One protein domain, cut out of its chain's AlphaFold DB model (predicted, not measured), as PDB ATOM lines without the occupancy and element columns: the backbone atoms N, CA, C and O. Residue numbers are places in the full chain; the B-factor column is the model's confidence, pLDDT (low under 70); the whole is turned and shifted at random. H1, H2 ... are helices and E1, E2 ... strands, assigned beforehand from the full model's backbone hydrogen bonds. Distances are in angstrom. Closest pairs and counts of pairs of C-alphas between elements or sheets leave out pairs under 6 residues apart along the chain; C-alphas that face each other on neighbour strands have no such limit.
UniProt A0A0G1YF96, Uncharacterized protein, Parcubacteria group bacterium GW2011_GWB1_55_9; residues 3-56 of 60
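AT A GLANCE: This is residues 3 to 56 of the 60 residues of an uncharacterized protein of Parcubacteria group bacterium GW2011_GWB1_55_9 (UniProt A0A0G1YF96). A small two-stranded hairpin, E1 and E2, sits between two helices set toward the two ends of an elongated model, H1 at one end and the short H2 at the other. A long stretch with no named element, residues 32 to 48, runs back along the length from H1 to H2, and residues 43 to 50 stick out free. The printed part has 54 residues, with two strands and then two helices in the order E1, E2, H1, H2; the sheet is E1 - E2, antiparallel. The class is mixed, helices and strands, with under half of the residues, 24, in named elements. The whole is only just compact, close to loose, with a radius of gyration of the C-alphas of 12.0 A and spans of 34 by 20 by 20 A.

HOW THE PARTS SIT: E1, residues 7 to 10, and E2, residues 13 to 15, form an antiparallel hairpin at 148 degrees. C-alphas 8 and 14 face each other at 4.7 A. N 7 and O 15, and N 15 and O 7, are within hydrogen-bond range, each 2.9 A apart. H1, residues 21 to 31, is apart from E1. The closest C-alphas of E1 and H2, residues 49 to 54, are those of Val 7 and Leu 51, 7.9 A apart. E2 and H2 are only just apart, at 8.5 A. H1 and H2 are apart. In H1 and H2 every O i to N i+4 pair is within hydrogen-bond range.

IN THESE COORDINATES: E1 begins at C-alpha 7 (269.952, 340.214, 270.302) and is 9.1 A long; E2 is 6.8 A. H1 begins at C-alpha 21 (283.256, 347.218, 276.042) and is 15.4 A long. H2, 8.6 A long, ends at C-alpha 54 (267.305, 343.634, 262.820).

THE WHOLE: The C-alphas farthest apart, Lys 32 and Lys 49, are 34.1 A apart. The printed part has no cut. The link from H1 to H2 is long, 17 residues; the others are tight. No printed residue is under 70 in pLDDT.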
ATOM      1  N   GLU A   3     266.345 344.217 276.778       93.69
ATOM      2  CA  GLU A   3     265.827 345.550 277.131       93.69
ATOM      3  C   GLU A   3     266.790 346.697 276.793       93.69
ATOM      4  O   GLU A   3     266.363 347.838 276.658       93.69
ATOM      5  N   VAL A   4     268.081 346.395 276.630       93.25
ATOM      6  CA  VAL A   4     269.129 347.360 276.263       93.25
ATOM      7  C   VAL A   4     269.600 347.177 274.815       93.25
ATOM      8  O   VAL A   4     270.655 347.671 274.441       93.25
ATOM      9  N   GLY A   5     268.826 346.460 273.992       94.88
ATOM     10  CA  GLY A   5     269.035 346.365 272.544       94.88
ATOM     11  C   GLY A   5     269.919 345.214 272.063       94.88
ATOM     12  O   GLY A   5     270.188 345.129 270.870       94.88
ATOM     13  N   PHE A   6     270.363 344.304 272.936       97.31
ATOM     14  CA  PHE A   6     271.116 343.123 272.498       97.31
ATOM     15  C   PHE A   6     270.187 342.045 271.939       97.31
ATOM     16  O   PHE A   6     269.151 341.723 272.530       97.31
ATOM     17  N   VAL A   7     270.625 341.389 270.866       96.75
ATOM     18  CA  VAL A   7     269.952 340.214 270.302       96.75
ATOM     19  C   VAL A   7     270.539 338.948 270.908       96.75
ATOM     20  O   VAL A   7     271.756 338.772 270.961       96.75
ATOM     21  N   ARG A   8     269.669 338.038 271.355       95.69
ATOM     22  CA  ARG A   8     270.073 336.697 271.789       95.69
ATOM     23  C   ARG A   8     270.327 335.838 270.549       95.69
ATOM     24  O   ARG A   8     269.371 335.469 269.874       95.69
ATOM     25  N   MET A   9     271.591 335.546 270.247       92.94
ATOM     26  CA  MET A   9     271.977 334.724 269.090       92.94
ATOM     27  C   MET A   9     271.906 333.227 269.419       92.94
ATOM     28  O   MET A   9     271.410 332.434 268.624       92.94
ATOM     29  N   GLN A  10     272.377 332.851 270.609       89.88
ATOM     30  CA  GLN A  10     272.285 331.505 271.184       89.88
ATOM     31  C   GLN A  10     272.059 331.618 272.693       89.88
ATOM     32  O   GLN A  10     271.960 332.727 273.219       89.88
ATOM     33  N   ASP A  11     271.980 330.491 273.404       91.75
ATOM     34  CA  ASP A  11     271.539 330.462 274.796       91.75
ATOM     35  C   ASP A  11     272.173 331.537 275.686       91.75
ATOM     36  O   ASP A  11     271.443 332.335 276.277       91.75
ATOM     37  N   SER A  12     273.501 331.589 275.728       93.81
ATOM     38  CA  SER A  12     274.296 332.543 276.508       93.81
ATOM     39  C   SER A  12     275.085 333.533 275.640       93.81
ATOM     40  O   SER A  12     275.927 334.260 276.163       93.81
ATOM     41  N   VAL A  13     274.808 333.593 274.331       95.31
ATOM     42  CA  VAL A  13     275.514 334.467 273.380       95.31
ATOM     43  C   VAL A  13     274.615 335.624 272.968       95.31
ATOM     44  O   VAL A  13     273.516 335.430 272.439       95.31
ATOM     45  N   TRP A  14     275.114 336.834 273.193       96.81
ATOM     46  CA  TRP A  14     274.415 338.088 272.944       96.81
ATOM     47  C   TRP A  14     275.218 338.936 271.966       96.81
ATOM     48  O   TRP A  14     276.433 339.041 272.108       96.81
ATOM     49  N   VAL A  15     274.539 339.540 270.995       96.88
ATOM     50  CA  VAL A  15     275.164 340.342 269.935       96.88
ATOM     51  C   VAL A  15     274.605 341.760 269.957       96.88
ATOM     52  O   VAL A  15     273.405 341.961 270.165       96.88
ATOM     53  N   TYR A  16     275.488 342.728 269.727       97.31
ATOM     54  CA  TYR A  16     275.180 344.142 269.548       97.31
ATOM     55  C   TYR A  16     275.971 344.667 268.335       97.31
ATOM     56  O   TYR A  16     277.068 344.163 268.090       97.31
ATOM     57  N   PRO A  17     275.447 345.627 267.548       96.19
ATOM     58  CA  PRO A  17     276.052 346.011 266.270       96.19
ATOM     59  C   PRO A  17     277.299 346.900 266.404       96.19
ATOM     60  O   PRO A  17     277.943 347.199 265.400       96.19
ATOM     61  N   HIS A  18     277.631 347.352 267.615       95.12
ATOM     62  CA  HIS A  18     278.740 348.267 267.886       95.12
ATOM     63  C   HIS A  18     279.559 347.797 269.091       95.12
ATOM     64  O   HIS A  18     279.078 347.004 269.904       95.12
ATOM     65  N   ASP A  19     280.780 348.319 269.217       96.56
ATOM     66  CA  ASP A  19     281.609 348.109 270.403       96.56
ATOM     67  C   ASP A  19     280.854 348.563 271.663       96.56
ATOM     68  O   ASP A  19     280.295 349.662 271.721       96.56
ATOM     69  N   CYS A  20     280.792 347.675 272.651       96.50
ATOM     70  CA  CYS A  20     280.095 347.881 273.913       96.50
ATOM     71  C   CYS A  20     280.966 347.505 275.122       96.50
ATOM     72  O   CYS A  20     280.428 347.147 276.174       96.50
ATOM     73  N   GLU A  21     282.297 347.591 274.993       97.12
ATOM     74  CA  GLU A  21     283.256 347.218 276.042       97.12
ATOM     75  C   GLU A  21     282.924 347.861 277.398       97.12
ATOM     76  O   GLU A  21     282.781 347.146 278.392       97.12
ATOM     77  N   ASP A  22     282.706 349.179 277.435       96.88
ATOM     78  CA  ASP A  22     282.387 349.916 278.665       96.88
ATOM     79  C   ASP A  22     281.097 349.418 279.334       96.88
ATOM     80  O   ASP A  22     281.029 349.253 280.555       96.88
ATOM     81  N   PHE A  23     280.067 349.123 278.532       96.56
ATOM     82  CA  PHE A  23     278.802 348.586 279.034       96.56
ATOM     83  C   PHE A  23     279.004 347.198 279.654       96.56
ATOM     84  O   PHE A  23     278.508 346.922 280.749       96.56
ATOM     85  N   ILE A  24     279.762 346.328 278.982       96.69
ATOM     86  CA  ILE A  24     280.057 344.983 279.480       96.69
ATOM     87  C   ILE A  24     280.952 345.040 280.725       96.69
ATOM     88  O   ILE A  24     280.744 344.259 281.656       96.69
ATOM     89  N   ALA A  25     281.910 345.966 280.790       96.62
ATOM     90  CA  ALA A  25     282.754 346.179 281.962       96.62
ATOM     91  C   ALA A  25     281.926 346.608 283.186       96.62
ATOM     92  O   ALA A  25     282.072 346.022 284.263       96.62
ATOM     93  N   LEU A  26     281.000 347.557 283.007       96.25
ATOM     94  CA  LEU A  26     280.070 347.977 284.054       96.25
ATOM     95  C   LEU A  26     279.171 346.817 284.507       96.25
ATOM     96  O   LEU A  26     279.071 346.543 285.702       96.25
ATOM     97  N   LEU A  27     278.580 346.080 283.562       95.56
ATOM     98  CA  LEU A  27     277.728 344.923 283.852       95.56
ATOM     99  C   LEU A  27     278.464 343.857 284.680       95.56
ATOM    100  O   LEU A  27     277.925 343.335 285.658       95.56
ATOM    101  N   LYS A  28     279.711 343.546 284.303       96.31
ATOM    102  CA  LYS A  28     280.573 342.596 285.020       96.31
ATOM    103  C   LYS A  28     280.834 343.024 286.460       96.31
ATOM    104  O   LYS A  28     280.861 342.164 287.344       96.31
ATOM    105  N   MET A  29     281.039 344.322 286.686       96.81
ATOM    106  CA  MET A  29     281.275 344.888 288.010       96.81
ATOM    107  C   MET A  29     280.018 344.807 288.884       96.81
ATOM    108  O   MET A  29     280.081 344.250 289.979       96.81
ATOM    109  N   GLU A  30     278.883 345.298 288.382       96.75
ATOM    110  CA  GLU A  30     277.609 345.347 289.117       96.75
ATOM    111  C   GLU A  30     277.122 343.952 289.525       96.75
ATOM    112  O   GLU A  30     276.711 343.724 290.665       96.75
ATOM    113  N   LEU A  31     277.229 342.982 288.615       95.62
ATOM    114  CA  LEU A  31     276.782 341.611 288.864       95.62
ATOM    115  C   LEU A  31     277.844 340.731 289.537       95.62
ATOM    116  O   LEU A  31     277.538 339.605 289.925       95.62
ATOM    117  N   LYS A  32     279.078 341.224 289.704       95.88
ATOM    118  CA  LYS A  32     280.220 340.480 290.272       95.88
ATOM    119  C   LYS A  32     280.546 339.179 289.520       95.88
ATOM    120  O   LYS A  32     281.000 338.212 290.122       95.88
ATOM    121  N   ILE A  33     280.360 339.182 288.200       93.75
ATOM    122  CA  ILE A  33     280.525 338.020 287.295       93.75
ATOM    123  C   ILE A  33     281.779 338.118 286.411       93.75
ATOM    124  O   ILE A  33     281.834 337.554 285.324       93.75
ATOM    125  N   GLY A  34     282.784 338.883 286.853       89.62
ATOM    126  CA  GLY A  34     283.959 339.320 286.085       89.62
ATOM    127  C   GLY A  34     284.413 338.408 284.935       89.62
ATOM    128  O   GLY A  34     284.240 338.762 283.768       89.62
ATOM    129  N   LYS A  35     285.018 337.256 285.259       91.00
ATOM    130  CA  LYS A  35     285.559 336.299 284.268       91.00
ATOM    131  C   LYS A  35     284.519 335.319 283.718       91.00
ATOM    132  O   LYS A  35     284.823 334.604 282.769       91.00
ATOM    133  N   ASP A  36     283.317 335.309 284.280       93.88
ATOM    134  CA  ASP A  36     282.239 334.398 283.887       93.88
ATOM    135  C   ASP A  36     281.512 334.892 282.624       93.88
ATOM    136  O   ASP A  36     280.749 334.152 282.008       93.88
ATOM    137  N   VAL A  37     281.781 336.137 282.205       94.19
ATOM    138  CA  VAL A  37     281.322 336.712 280.937       94.19
ATOM    139  C   VAL A  37     282.517 336.997 280.030       94.19
ATOM    140  O   VAL A  37     283.425 337.758 280.374       94.19
ATOM    141  N   LEU A  38     282.498 336.428 278.829       95.25
ATOM    142  CA  LEU A  38     283.493 336.690 277.791       95.25
ATOM    143  C   LEU A  38     283.001 337.814 276.869       95.25
ATOM    144  O   LEU A  38     281.824 337.856 276.523       95.25
ATOM    145  N   TYR A  39     283.903 338.725 276.497       96.62
ATOM    146  CA  TYR A  39     283.643 339.798 275.534       96.62
ATOM    147  C   TYR A  39     284.517 339.581 274.303       96.62
ATOM    148  O   TYR A  39     285.696 339.258 274.447       96.62
ATOM    149  N   ALA A  40     283.940 339.740 273.116       96.19
ATOM    150  CA  ALA A  40     284.648 339.634 271.851       96.19
ATOM    151  C   ALA A  40     284.073 340.647 270.859       96.19
ATOM    152  O   ALA A  40     282.854 340.787 270.754       96.19
ATOM    153  N   ILE A  41     284.961 341.305 270.119       97.06
ATOM    154  CA  ILE A  41     284.622 342.075 268.921       97.06
ATOM    155  C   ILE A  41     284.925 341.160 267.738       97.06
ATOM    156  O   ILE A  41     286.028 340.620 267.640       97.06
ATOM    157  N   ALA A  42     283.932 340.935 266.885       95.00
ATOM    158  CA  ALA A  42     284.063 340.080 265.715       95.00
ATOM    159  C   ALA A  42     284.050 340.940 264.450       95.00
ATOM    160  O   ALA A  42     283.108 341.699 264.241       95.00
ATOM    161  N   ASP A  43     285.061 340.778 263.593       92.81
ATOM    162  CA  ASP A  43     285.100 341.446 262.285       92.81
ATOM    163  C   ASP A  43     284.012 340.911 261.342       92.81
ATOM    164  O   ASP A  43     283.496 341.634 260.495       92.81
ATOM    165  N   THR A  44     283.666 339.625 261.477       92.50
ATOM    166  CA  THR A  44     282.646 338.958 260.662       92.50
ATOM    167  C   THR A  44     281.857 337.950 261.491       92.50
ATOM    168  O   THR A  44     282.397 337.293 262.383       92.50
ATOM    169  N   ILE A  45     280.569 337.813 261.176       93.81
ATOM    170  CA  ILE A  45     279.692 336.762 261.697       93.81
ATOM    171  C   ILE A  45     279.095 336.044 260.486       93.81
ATOM    172  O   ILE A  45     278.554 336.673 259.578       93.81
ATOM    173  N   GLU A  46     279.203 334.716 260.445       94.88
ATOM    174  CA  GLU A  46     278.569 333.941 259.382       94.88
ATOM    175  C   GLU A  46     277.044 334.101 259.453       94.88
ATOM    176  O   GLU A  46     276.450 334.045 260.530       94.88
ATOM    177  N   TYR A  47     276.409 334.279 258.291       93.44
ATOM    178  CA  TYR A  47     274.958 334.445 258.186       93.44
ATOM    179  C   TYR A  47     274.423 335.630 259.020       93.44
ATOM    180  O   TYR A  47     273.357 335.560 259.628       93.44
ATOM    181  N   ASP A  48     275.133 336.760 259.026       95.12
ATOM    182  CA  ASP A  48     274.742 337.963 259.770       95.12
ATOM    183  C   ASP A  48     273.562 338.742 259.163       95.12
ATOM    184  O   ASP A  48     273.016 339.630 259.816       95.12
ATOM    185  N   LYS A  49     273.111 338.411 257.943       95.88
ATOM    186  CA  LYS A  49     272.007 339.109 257.254       95.88
ATOM    187  C   LYS A  49     270.774 339.360 258.139       95.88
ATOM    188  O   LYS A  49     270.305 340.499 258.147       95.88
ATOM    189  N   PRO A  50     270.241 338.390 258.910       95.38
ATOM    190  CA  PRO A  50     269.111 338.648 259.803       95.38
ATOM    191  C   PRO A  50     269.447 339.644 260.920       95.38
ATOM    192  O   PRO A  50     268.599 340.459 261.276       95.38
ATOM    193  N   LEU A  51     270.678 339.612 261.446       95.38
ATOM    194  CA  LEU A  51     271.152 340.566 262.452       95.38
ATOM    195  C   LEU A  51     271.267 341.969 261.850       95.38
ATOM    196  O   LEU A  51     270.775 342.923 262.443       95.38
ATOM    197  N   ARG A  52     271.834 342.100 260.645       96.06
ATOM    198  CA  ARG A  52     271.930 343.384 259.935       96.06
ATOM    199  C   ARG A  52     270.554 343.991 259.691       96.06
ATOM    200  O   ARG A  52     270.355 345.161 259.991       96.06
ATOM    201  N   ILE A  53     269.585 343.192 259.233       96.94
ATOM    202  CA  ILE A  53     268.192 343.636 259.073       96.94
ATOM    203  C   ILE A  53     267.615 344.092 260.418       96.94
ATOM    204  O   ILE A  53     267.021 345.165 260.488       96.94
ATOM    205  N   HIS A  54     267.807 343.306 261.484       95.94
ATOM    206  CA  HIS A  54     267.305 343.634 262.820       95.94
ATOM    207  C   HIS A  54     267.860 344.965 263.344       95.94
ATOM    208  O   HIS A  54     267.113 345.768 263.896       95.94
ATOM    209  N   PHE A  55     269.152 345.216 263.134       96.06
ATOM    210  CA  PHE A  55     269.833 346.442 263.552       96.06
ATOM    211  C   PHE A  55     269.762 347.580 262.522       96.06
ATOM    212  O   PHE A  55     270.394 348.614 262.724       96.06
ATOM    213  N   ALA A  56     269.013 347.409 261.426       96.69
ATOM    214  CA  ALA A  56     268.934 348.362 260.316       96.69
ATOM    215  C   ALA A  56     270.312 348.768 259.741       96.69
ATOM    216  O   ALA A  56     270.528 349.916 259.350       96.69
TER     217      ALA A  56